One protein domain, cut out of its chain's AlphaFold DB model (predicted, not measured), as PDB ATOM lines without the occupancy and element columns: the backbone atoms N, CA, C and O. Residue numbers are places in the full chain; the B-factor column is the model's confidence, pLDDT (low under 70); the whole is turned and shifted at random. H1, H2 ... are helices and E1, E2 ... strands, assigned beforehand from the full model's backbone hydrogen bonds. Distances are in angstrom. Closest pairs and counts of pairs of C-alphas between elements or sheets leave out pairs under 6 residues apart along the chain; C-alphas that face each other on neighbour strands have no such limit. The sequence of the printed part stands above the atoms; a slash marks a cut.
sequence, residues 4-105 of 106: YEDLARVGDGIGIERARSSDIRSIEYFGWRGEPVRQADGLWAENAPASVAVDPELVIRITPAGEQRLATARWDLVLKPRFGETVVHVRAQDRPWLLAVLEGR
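Overview. This is residues 4 to 105 of the 106 residues of an uncharacterized protein of Chloroflexi bacterium (UniProt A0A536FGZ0). A twisted, curled sheet of five strands makes the main wall of this domain, with the short helix H1 over E3 at one edge and a small two-stranded ribbon, E4 and E7, near the first residues of E2. Residues 95 to 105, which include H3, stick out as a free arm, and H2 only grazes the large sheet. The printed part has 102 residues with three named helices and seven named strands, in the order E1 E2 H1 E3 E4 E5 E6 H2 E7 H3; the class is mixed, helices and strands. The large sheet, E3 E2 E1 E5 E6, is mixed, and the ribbon is antiparallel. The whole is only just compact, close to loose, with a radius of gyration of the C-alphas of 15.0 A, and elongated, spanning 44 by 28 by 26 A.

Along the chain. Find C-alpha 4 at (2.334, -13.407, -34.220); from there E1 runs 18.7 A to residue 10. E2, residues 13 to 21, is the longest strand at 24.6 A and ends at C-alpha 21, (7.719, -13.570, -31.242). Further along the chain look for E3, residues 44 to 47, E5, residues 66 to 71 and 16.4 A long, and E6, residues 76 to 78. The ribbon is E4, residues 58 to 61, and E7, residues 87 to 90. The helices are H1, residues 24 to 28, H2, residues 79 to 83, and H3, residues 97 to 103, which ends at C-alpha 103, (-22.131, -20.911, -47.985).

Arrangement. Start at the hairpin E1 and E2, antiparallel at 156 degrees, where N 6 and O 18 are 2.8 A apart. On the other side of E1, E5 is parallel to it at 36 degrees, with N 7 and O 69 at 2.8 A. E5 and E6 form a second hairpin, with N 70 and O 77 at 2.8 A. The edge strand E3 is antiparallel to E2, with N 21 and O 44 at 2.9 A. H1 is on the sheet over E3, at a height over the sheet of 7.0 A; the closest C-alphas of the two are those of Ile 24 and Trp 44, 5.6 A apart. H2 only grazes the sheet with residues 79 to 81. In the ribbon, N 60 and O 88 are 2.9 A apart; its closest C-alpha to E2 is that of Leu 58, 7.0 A from that of Ile 14. Every O i to N i+4 pair is within hydrogen-bond range in H1 and H2, and 2 of 3 in H3.

Size, cuts and confidence. The farthest C-alphas, those of Arg 25 and Leu 98, are 45.4 A apart. The printed part has no cut. The link from H1 to E3, 15 residues, is long; in it residues 37 to 38 pair with residues 44 to 45 of E3. Look in the B-factor column for low confidence at residues 98 to 105, which are under 70; the mean pLDDT of the printed part is 89.7.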
ATOM      1  N   TYR A   4       3.541 -12.602 -34.099       95.56
ATOM      2  CA  TYR A   4       2.334 -13.407 -34.220       95.56
ATOM      3  C   TYR A   4       1.286 -12.870 -33.248       95.56
ATOM      4  O   TYR A   4       1.542 -12.810 -32.046       95.56
ATOM      5  N   GLU A   5       0.121 -12.493 -33.754       96.12
ATOM      6  CA  GLU A   5      -0.991 -11.962 -32.964       96.12
ATOM      7  C   GLU A   5      -2.154 -12.952 -33.034       96.12
ATOM      8  O   GLU A   5      -2.757 -13.157 -34.092       96.12
ATOM      9  N   ASP A   6      -2.462 -13.579 -31.902       96.50
ATOM     10  CA  ASP A   6      -3.651 -14.407 -31.758       96.50
ATOM     11  C   ASP A   6      -4.813 -13.482 -31.358       96.50
ATOM     12  O   ASP A   6      -4.767 -12.815 -30.320       96.50
ATOM     13  N   LEU A   7      -5.838 -13.401 -32.206       95.56
ATOM     14  CA  LEU A   7      -7.032 -12.582 -32.013       95.56
ATOM     15  C   LEU A   7      -8.217 -13.469 -31.631       95.56
ATOM     16  O   LEU A   7      -8.421 -14.538 -32.217       95.56
ATOM     17  N   ALA A   8      -9.053 -12.985 -30.718       93.56
ATOM     18  CA  ALA A   8     -10.219 -13.710 -30.237       93.56
ATOM     19  C   ALA A   8     -11.471 -12.829 -30.210       93.56
ATOM     20  O   ALA A   8     -11.403 -11.610 -30.038       93.56
ATOM     21  N   ARG A   9     -12.640 -13.469 -30.351       91.69
ATOM     22  CA  ARG A   9     -13.925 -12.831 -30.048       91.69
ATOM     23  C   ARG A   9     -14.027 -12.633 -28.536       91.69
ATOM     24  O   ARG A   9     -13.884 -13.595 -27.786       91.69
ATOM     25  N   VAL A  10     -14.359 -11.418 -28.112       90.00
ATOM     26  CA  VAL A  10     -14.625 -11.072 -26.711       90.00
ATOM     27  C   VAL A  10     -15.966 -10.345 -26.660       90.00
ATOM     28  O   VAL A  10     -16.095  -9.225 -27.147       90.00
ATOM     29  N   GLY A  11     -16.996 -11.007 -26.124       88.50
ATOM     30  CA  GLY A  11     -18.374 -10.512 -26.223       88.50
ATOM     31  C   GLY A  11     -18.795 -10.343 -27.686       88.50
ATOM     32  O   GLY A  11     -18.711 -11.291 -28.466       88.50
ATOM     33  N   ASP A  12     -19.196  -9.131 -28.064       88.31
ATOM     34  CA  ASP A  12     -19.599  -8.786 -29.438       88.31
ATOM     35  C   ASP A  12     -18.472  -8.158 -30.272       88.31
ATOM     36  O   ASP A  12     -18.688  -7.776 -31.421       88.31
ATOM     37  N   GLY A  13     -17.263  -8.060 -29.713       92.56
ATOM     38  CA  GLY A  13     -16.098  -7.501 -30.389       92.56
ATOM     39  C   GLY A  13     -14.979  -8.512 -30.610       92.56
ATOM     40  O   GLY A  13     -15.117  -9.715 -30.368       92.56
ATOM     41  N   ILE A  14     -13.851  -8.000 -31.086       93.81
ATOM     42  CA  ILE A  14     -12.612  -8.741 -31.302       93.81
ATOM     43  C   ILE A  14     -11.481  -7.976 -30.621       93.81
ATOM     44  O   ILE A  14     -11.405  -6.753 -30.713       93.81
ATOM     45  N   GLY A  15     -10.605  -8.707 -29.941       93.56
ATOM     46  CA  GLY A  15      -9.397  -8.168 -29.332       93.56
ATOM     47  C   GLY A  15      -8.205  -9.082 -29.577       93.56
ATOM     48  O   GLY A  15      -8.355 -10.232 -30.002       93.56
ATOM     49  N   ILE A  16      -7.014  -8.562 -29.301       94.88
ATOM     50  CA  ILE A  16      -5.806  -9.384 -29.233       94.88
ATOM     51  C   ILE A  16      -5.890 -10.197 -27.943       94.88
ATOM     52  O   ILE A  16      -6.117  -9.632 -26.880       94.88
ATOM     53  N   GLU A  17      -5.736 -11.513 -28.036       95.50
ATOM     54  CA  GLU A  17      -5.680 -12.417 -26.884       95.50
ATOM     55  C   GLU A  17      -4.235 -12.627 -26.437       95.50
ATOM     56  O   GLU A  17      -3.942 -12.674 -25.242       95.50
ATOM     57  N   ARG A  18      -3.318 -12.761 -27.398       96.00
ATOM     58  CA  ARG A  18      -1.921 -13.095 -27.131       96.00
ATOM     59  C   ARG A  18      -1.011 -12.614 -28.252       96.00
ATOM     60  O   ARG A  18      -1.369 -12.696 -29.424       96.00
ATOM     61  N   ALA A  19       0.190 -12.177 -27.891       96.75
ATOM     62  CA  ALA A  19       1.261 -11.857 -28.830       96.75
ATOM     63  C   ALA A  19       2.435 -12.823 -28.637       96.75
ATOM     64  O   ALA A  19       2.744 -13.201 -27.504       96.75
ATOM     65  N   ARG A  20       3.081 -13.244 -29.733       96.94
ATOM     66  CA  ARG A  20       4.234 -14.159 -29.724       96.94
ATOM     67  C   ARG A  20       5.315 -13.714 -30.708       96.94
ATOM     68  O   ARG A  20       5.013 -13.201 -31.782       96.94
ATOM     69  N   SER A  21       6.587 -13.908 -30.369       96.56
ATOM     70  CA  SER A  21       7.719 -13.570 -31.242       96.56
ATOM     71  C   SER A  21       9.013 -14.221 -30.759       96.56
ATOM     72  O   SER A  21       9.158 -14.532 -29.582       96.56
ATOM     73  N   SER A  22      10.000 -14.402 -31.637       96.19
ATOM     74  CA  SER A  22      11.315 -14.916 -31.230       96.19
ATOM     75  C   SER A  22      12.209 -13.863 -30.546       96.19
ATOM     76  O   SER A  22      13.313 -14.193 -30.121       96.19
ATOM     77  N   ASP A  23      11.751 -12.612 -30.422       95.44
ATOM     78  CA  ASP A  23      12.446 -11.479 -29.793       95.44
ATOM     79  C   ASP A  23      11.517 -10.881 -28.750       95.44
ATOM     80  O   ASP A  23      10.436 -10.381 -29.072       95.44
ATOM     81  N   ILE A  24      11.967 -10.928 -27.500       95.62
ATOM     82  CA  ILE A  24      11.235 -10.416 -26.346       95.62
ATOM     83  C   ILE A  24      10.881  -8.935 -26.503       95.62
ATOM     84  O   ILE A  24       9.784  -8.537 -26.129       95.62
ATOM     85  N   ARG A  25      11.727  -8.140 -27.174       95.19
ATOM     86  CA  ARG A  25      11.484  -6.705 -27.394       95.19
ATOM     87  C   ARG A  25      10.233  -6.448 -28.225       95.19
ATOM     88  O   ARG A  25       9.590  -5.415 -28.075       95.19
ATOM     89  N   SER A  26       9.890  -7.385 -29.111       94.75
ATOM     90  CA  SER A  26       8.666  -7.296 -29.910       94.75
ATOM     91  C   SER A  26       7.416  -7.526 -29.059       94.75
ATOM     92  O   SER A  26       6.369  -6.979 -29.379       94.75
ATOM     93  N   ILE A  27       7.527  -8.303 -27.975       95.75
ATOM     94  CA  ILE A  27       6.449  -8.499 -26.998       95.75
ATOM     95  C   ILE A  27       6.353  -7.287 -26.070       95.75
ATOM     96  O   ILE A  27       5.284  -6.707 -25.928       95.75
ATOM     97  N   GLU A  28       7.484  -6.822 -25.539       94.69
ATOM     98  CA  GLU A  28       7.544  -5.642 -24.664       94.69
ATOM     99  C   GLU A  28       7.018  -4.366 -25.345       94.69
ATOM    100  O   GLU A  28       6.476  -3.482 -24.681       94.69
ATOM    101  N   TYR A  29       7.124  -4.269 -26.677       92.94
ATOM    102  CA  TYR A  29       6.589  -3.149 -27.456       92.94
ATOM    103  C   TYR A  29       5.073  -2.957 -27.295       92.94
ATOM    104  O   TYR A  29       4.594  -1.826 -27.379       92.94
ATOM    105  N   PHE A  30       4.317  -4.025 -27.014       91.50
ATOM    106  CA  PHE A  30       2.881  -3.917 -26.739       91.50
ATOM    107  C   PHE A  30       2.587  -3.113 -25.461       91.50
ATOM    108  O   PHE A  30       1.456  -2.663 -25.266       91.50
ATOM    109  N   GLY A  31       3.586  -2.907 -24.592       93.56
ATOM    110  CA  GLY A  31       3.448  -2.131 -23.360       93.56
ATOM    111  C   GLY A  31       2.502  -2.773 -22.346       93.56
ATOM    112  O   GLY A  31       2.002  -2.098 -21.439       93.56
ATOM    113  N   TRP A  32       2.225  -4.066 -22.512       94.25
ATOM    114  CA  TRP A  32       1.482  -4.854 -21.547       94.25
ATOM    115  C   TRP A  32       2.343  -5.013 -20.291       94.25
ATOM    116  O   TRP A  32       3.565  -5.104 -20.350       94.25
ATOM    117  N   ARG A  33       1.709  -4.895 -19.120       86.94
ATOM    118  CA  ARG A  33       2.413  -4.888 -17.825       86.94
ATOM    119  C   ARG A  33       2.563  -6.292 -17.233       86.94
ATOM    120  O   ARG A  33       2.755  -6.410 -16.022       86.94
ATOM    121  N   GLY A  34       2.368  -7.331 -18.038       87.19
ATOM    122  CA  GLY A  34       2.639  -8.702 -17.644       87.19
ATOM    123  C   GLY A  34       4.124  -9.027 -17.764       87.19
ATOM    124  O   GLY A  34       4.971  -8.157 -17.964       87.19
ATOM    125  N   GLU A  35       4.437 -10.309 -17.600       90.50
ATOM    126  CA  GLU A  35       5.783 -10.838 -17.781       90.50
ATOM    127  C   GLU A  35       5.780 -11.759 -19.010       90.50
ATOM    128  O   GLU A  35       5.098 -12.791 -18.985       90.50
ATOM    129  N   PRO A  36       6.499 -11.411 -20.095       94.94
ATOM    130  CA  PRO A  36       6.655 -12.291 -21.242       94.94
ATOM    131  C   PRO A  36       7.282 -13.626 -20.837       94.94
ATOM    132  O   PRO A  36       8.361 -13.680 -20.248       94.94
ATOM    133  N   VAL A  37       6.640 -14.730 -21.210       96.44
ATOM    134  CA  VAL A  37       7.097 -16.084 -20.886       96.44
ATOM    135  C   VAL A  37       7.676 -16.748 -22.128       96.44
ATOM    136  O   VAL A  37       7.095 -16.698 -23.213       96.44
ATOM    137  N   ARG A  38       8.822 -17.418 -21.971       96.75
ATOM    138  CA  ARG A  38       9.398 -18.270 -23.018       96.75
ATOM    139  C   ARG A  38       8.581 -19.562 -23.136       96.75
ATOM    140  O   ARG A  38       8.471 -20.317 -22.174       96.75
ATOM    141  N   GLN A  39       8.026 -19.826 -24.310       95.44
ATOM    142  CA  GLN A  39       7.243 -21.022 -24.609       95.44
ATOM    143  C   GLN A  39       8.129 -22.182 -25.095       95.44
ATOM    144  O   GLN A  39       9.293 -22.002 -25.457       95.44
ATOM    145  N   ALA A  40       7.567 -23.398 -25.106       94.62
ATOM    146  CA  ALA A  40       8.265 -24.617 -25.528       94.62
ATOM    147  C   ALA A  40       8.668 -24.612 -27.017       94.62
ATOM    148  O   ALA A  40       9.622 -25.287 -27.393       94.62
ATOM    149  N   ASP A  41       7.973 -23.831 -27.847       93.50
ATOM    150  CA  ASP A  41       8.316 -23.594 -29.255       93.50
ATOM    151  C   ASP A  41       9.479 -22.593 -29.434       93.50
ATOM    152  O   ASP A  41       9.898 -22.304 -30.554       93.50
ATOM    153  N   GLY A  42      10.030 -22.075 -28.330       94.50
ATOM    154  CA  GLY A  42      11.151 -21.146 -28.313       94.50
ATOM    155  C   GLY A  42      10.766 -19.679 -28.500       94.50
ATOM    156  O   GLY A  42      11.670 -18.834 -28.451       94.50
ATOM    157  N   LEU A  43       9.479 -19.356 -28.665       96.81
ATOM    158  CA  LEU A  43       8.980 -17.985 -28.761       96.81
ATOM    159  C   LEU A  43       8.757 -17.374 -27.373       96.81
ATOM    160  O   LEU A  43       8.457 -18.063 -26.404       96.81
ATOM    161  N   TRP A  44       8.905 -16.060 -27.275       97.56
ATOM    162  CA  TRP A  44       8.368 -15.275 -26.171       97.56
ATOM    163  C   TRP A  44       6.890 -15.020 -26.417       97.56
ATOM    164  O   TRP A  44       6.503 -14.754 -27.555       97.56
ATOM    165  N   ALA A  45       6.083 -15.092 -25.365       97.25
ATOM    166  CA  ALA A  45       4.650 -14.867 -25.428       97.25
ATOM    167  C   ALA A  45       4.153 -14.063 -24.230       97.25
ATOM    168  O   ALA A  45       4.606 -14.275 -23.108       97.25
ATOM    169  N   GLU A  46       3.158 -13.216 -24.455       97.31
ATOM    170  CA  GLU A  46       2.403 -12.558 -23.389       97.31
ATOM    171  C   GLU A  46       0.920 -12.558 -23.755       97.31
ATOM    172  O   GLU A  46       0.566 -12.416 -24.928       97.31
ATOM    173  N   ASN A  47       0.052 -12.761 -22.764       95.88
ATOM    174  CA  ASN A  47      -1.392 -12.647 -22.949       95.88
ATOM    175  C   ASN A  47      -1.810 -11.188 -22.770       95.88
ATOM    176  O   ASN A  47      -1.336 -10.508 -21.858       95.88
ATOM    177  N   ALA A  48      -2.743 -10.737 -23.598       94.38
ATOM    178  CA  ALA A  48      -3.291  -9.400 -23.506       94.38
ATOM    179  C   ALA A  48      -3.982  -9.187 -22.144       94.38
ATOM    180  O   ALA A  48      -4.821 -10.003 -21.742       94.38
ATOM    181  N   PRO A  49      -3.675  -8.099 -21.414       94.00
ATOM    182  CA  PRO A  49      -4.415  -7.750 -20.211       94.00
ATOM    183  C   PRO A  49      -5.841  -7.308 -20.563       94.00
ATOM    184  O   PRO A  49      -6.100  -6.805 -21.655       94.00
ATOM    185  N   ALA A  50      -6.757  -7.379 -19.594       91.12
ATOM    186  CA  ALA A  50      -8.157  -6.968 -19.773       91.12
ATOM    187  C   ALA A  50      -8.348  -5.486 -20.166       91.12
ATOM    188  O   ALA A  50      -9.440  -5.088 -20.553       91.12
ATOM    189  N   SER A  51      -7.303  -4.660 -20.045       89.38
ATOM    190  CA  SER A  51      -7.297  -3.262 -20.485       89.38
ATOM    191  C   SER A  51      -7.084  -3.082 -21.991       89.38
ATOM    192  O   SER A  51      -7.195  -1.958 -22.474       89.38
ATOM    193  N   VAL A  52      -6.710  -4.135 -22.726       91.25
ATOM    194  CA  VAL A  52      -6.587  -4.073 -24.189       91.25
ATOM    195  C   VAL A  52      -7.968  -3.857 -24.797       91.25
ATOM    196  O   VAL A  52      -8.950  -4.465 -24.369       91.25
ATOM    197  N   ALA A  53      -8.040  -2.956 -25.776       90.81
ATOM    198  CA  ALA A  53      -9.288  -2.610 -26.434       90.81
ATOM    199  C   ALA A  53      -9.915  -3.835 -27.114       90.81
ATOM    200  O   ALA A  53      -9.233  -4.659 -27.727       90.81
ATOM    201  N   VAL A  54     -11.237  -3.921 -26.991       94.06
ATOM    202  CA  VAL A  54     -12.078  -4.873 -27.708       94.06
ATOM    203  C   VAL A  54     -12.995  -4.051 -28.590       94.06
ATOM    204  O   VAL A  54     -13.839  -3.308 -28.085       94.06
ATOM    205  N   ASP A  55     -12.831  -4.189 -29.899       94.62
ATOM    206  CA  ASP A  55     -13.531  -3.362 -30.873       94.62
ATOM    207  C   ASP A  55     -14.601  -4.172 -31.618       94.62
ATOM    208  O   ASP A  55     -14.390  -5.349 -31.927       94.62
ATOM    209  N   PRO A  56     -15.752  -3.566 -31.961       92.94
ATOM    210  CA  PRO A  56     -16.772  -4.225 -32.784       92.94
ATOM    211  C   PRO A  56     -16.284  -4.492 -34.221       92.94
ATOM    212  O   PRO A  56     -16.798  -5.377 -34.909       92.94
ATOM    213  N   GLU A  57     -15.290  -3.730 -34.683       94.81
ATOM    214  CA  GLU A  57     -14.633  -3.897 -35.974       94.81
ATOM    215  C   GLU A  57     -13.141  -3.581 -35.858       94.81
ATOM    216  O   GLU A  57     -12.765  -2.484 -35.453       94.81
ATOM    217  N   LEU A  58     -12.294  -4.521 -36.280       93.00
ATOM    218  CA  LEU A  58     -10.857  -4.307 -36.421       93.00
ATOM    219  C   LEU A  58     -10.501  -4.078 -37.890       93.00
ATOM    220  O   LEU A  58     -10.840  -4.886 -38.758       93.00
ATOM    221  N   VAL A  59      -9.765  -3.001 -38.159       93.88
ATOM    222  CA  VAL A  59      -9.153  -2.739 -39.467       93.88
ATOM    223  C   VAL A  59      -7.694  -3.168 -39.398       93.88
ATOM    224  O   VAL A  59      -6.857  -2.487 -38.808       93.88
ATOM    225  N   ILE A  60      -7.387  -4.318 -39.991       91.44
ATOM    226  CA  ILE A  60      -6.074  -4.954 -39.883       91.44
ATOM    227  C   ILE A  60      -5.319  -4.777 -41.190       91.44
ATOM    228  O   ILE A  60      -5.796  -5.155 -42.259       91.44
ATOM    229  N   ARG A  61      -4.101  -4.244 -41.098       93.50
ATOM    230  CA  ARG A  61      -3.151  -4.218 -42.210       93.50
ATOM    231  C   ARG A  61      -2.271  -5.457 -42.143       93.50
ATOM    232  O   ARG A  61      -1.423  -5.570 -41.261       93.50
ATOM    233  N   ILE A  62      -2.452  -6.362 -43.095       92.44
ATOM    234  CA  ILE A  62      -1.628  -7.557 -43.228       92.44
ATOM    235  C   ILE A  62      -0.304  -7.143 -43.868       92.44
ATOM    236  O   ILE A  62      -0.279  -6.618 -44.980       92.44
ATOM    237  N   THR A  63       0.798  -7.370 -43.157       88.25
ATOM    238  CA  THR A  63       2.147  -7.000 -43.604       88.25
ATOM    239  C   THR A  63       3.078  -8.210 -43.575       88.25
ATOM    240  O   THR A  63       2.780  -9.207 -42.917       88.25
ATOM    241  N   PRO A  64       4.247  -8.150 -44.233       82.50
ATOM    242  CA  PRO A  64       5.234  -9.217 -44.138       82.50
ATOM    243  C   PRO A  64       5.728  -9.500 -42.715       82.50
ATOM    244  O   PRO A  64       6.026 -10.653 -42.414       82.50
ATOM    245  N   ALA A  65       5.813  -8.458 -41.880       81.50
ATOM    246  CA  ALA A  65       6.390  -8.491 -40.537       81.50
ATOM    247  C   ALA A  65       5.426  -9.001 -39.450       81.50
ATOM    248  O   ALA A  65       5.854  -9.233 -38.320       81.50
ATOM    249  N   GLY A  66       4.146  -9.180 -39.780       84.50
ATOM    250  CA  GLY A  66       3.120  -9.643 -38.853       84.50
ATOM    251  C   GLY A  66       2.393 -10.878 -39.369       84.50
ATOM    252  O   GLY A  66       2.233 -11.070 -40.577       84.50
ATOM    253  N   GLU A  67       1.930 -11.703 -38.443       91.81
ATOM    254  CA  GLU A  67       1.044 -12.820 -38.722       91.81
ATOM    255  C   GLU A  67      -0.120 -12.808 -37.732       91.81
ATOM    256  O   GLU A  67       0.044 -13.093 -36.551       91.81
ATOM    257  N   GLN A  68      -1.308 -12.471 -38.226       95.38
ATOM    258  CA  GLN A  68      -2.532 -12.498 -37.436       95.38
ATOM    259  C   GLN A  68      -3.288 -13.806 -37.640       95.38
ATOM    260  O   GLN A  68      -3.486 -14.261 -38.775       95.38
ATOM    261  N   ARG A  69      -3.765 -14.367 -36.533       95.50
ATOM    262  CA  ARG A  69      -4.510 -15.620 -36.483       95.50
ATOM    263  C   ARG A  69      -5.803 -15.429 -35.699       95.50
ATOM    264  O   ARG A  69      -5.787 -14.865 -34.613       95.50
ATOM    265  N   LEU A  70      -6.911 -15.939 -36.226       93.62
ATOM    266  CA  LEU A  70      -8.175 -16.091 -35.504       93.62
ATOM    267  C   LEU A  70      -8.468 -17.577 -35.354       93.62
ATOM    268  O   LEU A  70      -8.488 -18.302 -36.347       93.62
ATOM    269  N   ALA A  71      -8.728 -18.028 -34.131       89.75
ATOM    270  CA  ALA A  71      -9.050 -19.423 -33.867       89.75
ATOM    271  C   ALA A  71     -10.307 -19.552 -33.002       89.75
ATOM    272  O   ALA A  71     -10.559 -18.770 -32.089       89.75
ATOM    273  N   THR A  72     -11.097 -20.578 -33.295       84.00
ATOM    274  CA  THR A  72     -12.216 -21.036 -32.470       84.00
ATOM    275  C   THR A  72     -12.077 -22.536 -32.237       84.00
ATOM    276  O   THR A  72     -11.212 -23.192 -32.813       84.00
ATOM    277  N   ALA A  73     -12.987 -23.126 -31.462       84.12
ATOM    278  CA  ALA A  73     -13.023 -24.578 -31.292       84.12
ATOM    279  C   ALA A  73     -13.298 -25.356 -32.601       84.12
ATOM    280  O   ALA A  73     -13.127 -26.571 -32.629       84.12
ATOM    281  N   ARG A  74     -13.779 -24.694 -33.666       83.56
ATOM    282  CA  ARG A  74     -14.230 -25.352 -34.909       83.56
ATOM    283  C   ARG A  74     -13.424 -24.986 -36.148       83.56
ATOM    284  O   ARG A  74     -13.526 -25.691 -37.147       83.56
ATOM    285  N   TRP A  75     -12.681 -23.888 -36.121       85.75
ATOM    286  CA  TRP A  75     -11.902 -23.432 -37.265       85.75
ATOM    287  C   TRP A  75     -10.734 -22.561 -36.820       85.75
ATOM    288  O   TRP A  75     -10.739 -21.993 -35.729       85.75
ATOM    289  N   ASP A  76      -9.761 -22.456 -37.711       91.69
ATOM    290  CA  ASP A  76      -8.531 -21.699 -37.553       91.69
ATOM    291  C   ASP A  76      -8.255 -20.945 -38.855       91.69
ATOM    292  O   ASP A  76      -8.419 -21.499 -39.946       91.69
ATOM    293  N   LEU A  77      -7.889 -19.674 -38.747       92.25
ATOM    294  CA  LEU A  77      -7.634 -18.801 -39.877       92.25
ATOM    295  C   LEU A  77      -6.397 -17.951 -39.614       92.25
ATOM    296  O   LEU A  77      -6.430 -17.015 -38.819       92.25
ATOM    297  N   VAL A  78      -5.340 -18.211 -40.378       94.31
ATOM    298  CA  VAL A  78      -4.204 -17.296 -40.503       94.31
ATOM    299  C   VAL A  78      -4.490 -16.339 -41.660       94.31
ATOM    300  O   VAL A  78      -4.756 -16.773 -42.784       94.31
ATOM    301  N   LEU A  79      -4.461 -15.029 -41.401       94.00
ATOM    302  CA  LEU A  79      -4.932 -14.027 -42.363       94.00
ATOM    303  C   LEU A  79      -4.037 -13.934 -43.605       94.00
ATOM    304  O   LEU A  79      -4.537 -13.916 -44.731       94.00
ATOM    305  N   LYS A  80      -2.713 -13.907 -43.421       93.50
ATOM    306  CA  LYS A  80      -1.759 -13.646 -44.509       93.50
ATOM    307  C   LYS A  80      -1.805 -14.686 -45.638       93.50
ATOM    308  O   LYS A  80      -1.951 -14.267 -46.784       93.50
ATOM    309  N   PRO A  81      -1.776 -16.009 -45.385       92.88
ATOM    310  CA  PRO A  81      -1.933 -16.998 -46.454       92.88
ATOM    311  C   PRO A  81      -3.296 -16.925 -47.154       92.88
ATOM    312  O   PRO A  81      -3.403 -17.280 -48.324       92.88
ATOM    313  N   ARG A  82      -4.346 -16.475 -46.451       93.88
ATOM    314  CA  ARG A  82      -5.712 -16.436 -46.987       93.88
ATOM    315  C   ARG A  82      -5.997 -15.214 -47.859       93.88
ATOM    316  O   ARG A  82      -6.785 -15.331 -48.801       93.88
ATOM    317  N   PHE A  83      -5.434 -14.058 -47.515       93.56
ATOM    318  CA  PHE A  83      -5.780 -12.770 -48.127       93.56
ATOM    319  C   PHE A  83      -4.599 -12.063 -48.805       93.56
ATOM    320  O   PHE A  83      -4.824 -11.125 -49.566       93.56
ATOM    321  N   GLY A  84      -3.363 -12.508 -48.568       93.44
ATOM    322  CA  GLY A  84      -2.162 -11.807 -49.014       93.44
ATOM    323  C   GLY A  84      -1.918 -10.504 -48.247       93.44
ATOM    324  O   GLY A  84      -2.516 -10.249 -47.203       93.44
ATOM    325  N   GLU A  85      -1.008  -9.678 -48.761       93.88
ATOM    326  CA  GLU A  85      -0.719  -8.351 -48.209       93.88
ATOM    327  C   GLU A  85      -1.819  -7.367 -48.619       93.88
ATOM    328  O   GLU A  85      -1.945  -7.001 -49.787       93.88
ATOM    329  N   THR A  86      -2.657  -6.977 -47.661       95.44
ATOM    330  CA  THR A  86      -3.815  -6.107 -47.892       95.44
ATOM    331  C   THR A  86      -4.334  -5.525 -46.573       95.44
ATOM    332  O   THR A  86      -3.785  -5.785 -45.500       95.44
ATOM    333  N   VAL A  87      -5.403  -4.733 -46.637       95.00
ATOM    334  CA  VAL A  87      -6.186  -4.313 -45.471       95.00
ATOM    335  C   VAL A  87      -7.478  -5.119 -45.429       95.00
ATOM    336  O   VAL A  87      -8.188  -5.217 -46.429       95.00
ATOM    337  N   VAL A  88      -7.791  -5.685 -44.266       94.12
ATOM    338  CA  VAL A  88      -9.035  -6.422 -44.030       94.12
ATOM    339  C   VAL A  88      -9.833  -5.792 -42.898       94.12
ATOM    340  O   VAL A  88      -9.280  -5.242 -41.949       94.12
ATOM    341  N   HIS A  89     -11.151  -5.905 -43.013       94.50
ATOM    342  CA  HIS A  89     -12.107  -5.516 -41.986       94.50
ATOM    343  C   HIS A  89     -12.623  -6.780 -41.307       94.50
ATOM    344  O   HIS A  89     -13.156  -7.667 -41.976       94.50
ATOM    345  N   VAL A  90     -12.460  -6.872 -39.990       91.50
ATOM    346  CA  VAL A  90     -12.826  -8.059 -39.216       91.50
ATOM    347  C   VAL A  90     -13.896  -7.686 -38.203       91.50
ATOM    348  O   VAL A  90     -13.713  -6.765 -37.414       91.50
ATOM    349  N   ARG A  91     -15.019  -8.410 -38.223       91.50
ATOM    350  CA  ARG A  91     -16.142  -8.237 -37.292       91.50
ATOM    351  C   ARG A  91     -16.569  -9.590 -36.751       91.50
ATOM    352  O   ARG A  91     -16.644 -10.558 -37.512       91.50
ATOM    353  N   ALA A  92     -16.891  -9.647 -35.465       87.75
ATOM    354  CA  ALA A  92     -17.576 -10.796 -34.893       87.75
ATOM    355  C   ALA A  92     -19.070 -10.676 -35.221       87.75
ATOM    356  O   ALA A  92     -19.682  -9.638 -34.993       87.75
ATOM    357  N   GLN A  93     -19.657 -11.717 -35.807       84.75
ATOM    358  CA  GLN A  93     -21.084 -11.739 -36.127       84.75
ATOM    359  C   GLN A  93     -21.675 -13.094 -35.774       84.75
ATOM    360  O   GLN A  93     -21.151 -14.134 -36.180       84.75
ATOM    361  N   ASP A  94     -22.810 -13.077 -35.083       81.31
ATOM    362  CA  ASP A  94     -23.639 -14.263 -34.933       81.31
ATOM    363  C   ASP A  94     -24.391 -14.515 -36.235       81.31
ATOM    364  O   ASP A  94     -25.246 -13.735 -36.656       81.31
ATOM    365  N   ARG A  95     -24.050 -15.617 -36.907       74.62
ATOM    366  CA  ARG A  95     -24.760 -16.058 -38.109       74.62
ATOM    367  C   ARG A  95     -25.749 -17.164 -37.753       74.62
ATOM    368  O   ARG A  95     -25.353 -18.141 -37.111       74.62
ATOM    369  N   PRO A  96     -27.011 -17.079 -38.216       78.81
ATOM    370  CA  PRO A  96     -27.924 -18.209 -38.178       78.81
ATOM    371  C   PRO A  96     -27.263 -19.422 -38.836       78.81
ATOM    372  O   PRO A  96     -26.824 -19.354 -39.985       78.81
ATOM    373  N   TRP A  97     -27.194 -20.537 -38.113       71.12
ATOM    374  CA  TRP A  97     -26.484 -21.750 -38.534       71.12
ATOM    375  C   TRP A  97     -26.907 -22.260 -39.923       71.12
ATOM    376  O   TRP A  97     -26.081 -22.800 -40.655       71.12
ATOM    377  N   LEU A  98     -28.163 -22.025 -40.321       65.81
ATOM    378  CA  LEU A  98     -28.693 -22.392 -41.635       65.81
ATOM    379  C   LEU A  98     -27.978 -21.668 -42.791       65.81
ATOM    380  O   LEU A  98     -27.736 -22.268 -43.833       65.81
ATOM    381  N   LEU A  99     -27.612 -20.393 -42.606       66.88
ATOM    382  CA  LEU A  99     -26.918 -19.596 -43.626       66.88
ATOM    383  C   LEU A  99     -25.455 -20.030 -43.772       66.88
ATOM    384  O   LEU A  99     -24.959 -20.152 -44.888       66.88
ATOM    385  N   ALA A 100     -24.792 -20.352 -42.658       62.81
ATOM    386  CA  ALA A 100     -23.405 -20.820 -42.664       62.81
ATOM    387  C   ALA A 100     -23.233 -22.164 -43.403       62.81
ATOM    388  O   ALA A 100     -22.243 -22.371 -44.102       62.81
ATOM    389  N   VAL A 101     -24.212 -23.072 -43.293       62.84
ATOM    390  CA  VAL A 101     -24.199 -24.371 -43.994       62.84
ATOM    391  C   VAL A 101     -24.349 -24.211 -45.510       62.84
ATOM    392  O   VAL A 101     -23.786 -24.999 -46.271       62.84
ATOM    393  N   LEU A 102     -25.099 -23.205 -45.965       65.50
ATOM    394  CA  LEU A 102     -25.342 -22.972 -47.390       65.50
ATOM    395  C   LEU A 102     -24.127 -22.358 -48.102       65.50
ATOM    396  O   LEU A 102     -23.876 -22.696 -49.256       65.50
ATOM    397  N   GLU A 103     -23.349 -21.515 -47.423       61.53
ATOM    398  CA  GLU A 103     -22.131 -20.911 -47.985       61.53
ATOM    399  C   GLU A 103     -20.969 -21.911 -48.101       61.53
ATOM    400  O   GLU A 103     -20.217 -21.853 -49.068       61.53
ATOM    401  N   GLY A 104     -20.845 -22.873 -47.175       57.50
ATOM    402  CA  GLY A 104     -19.773 -23.883 -47.183       57.50
ATOM    403  C   GLY A 104     -19.900 -24.983 -48.249       57.50
ATOM    404  O   GLY A 104     -19.053 -25.870 -48.315       57.50
ATOM    405  N   ARG A 105     -20.962 -24.962 -49.061       50.78
ATOM    406  CA  ARG A 105     -21.182 -25.892 -50.186       50.78
ATOM    407  C   ARG A 105     -20.799 -25.307 -51.552       50.78
ATOM    408  O   ARG A 105     -21.070 -25.951 -52.565       50.78
TER     409      ARG A 105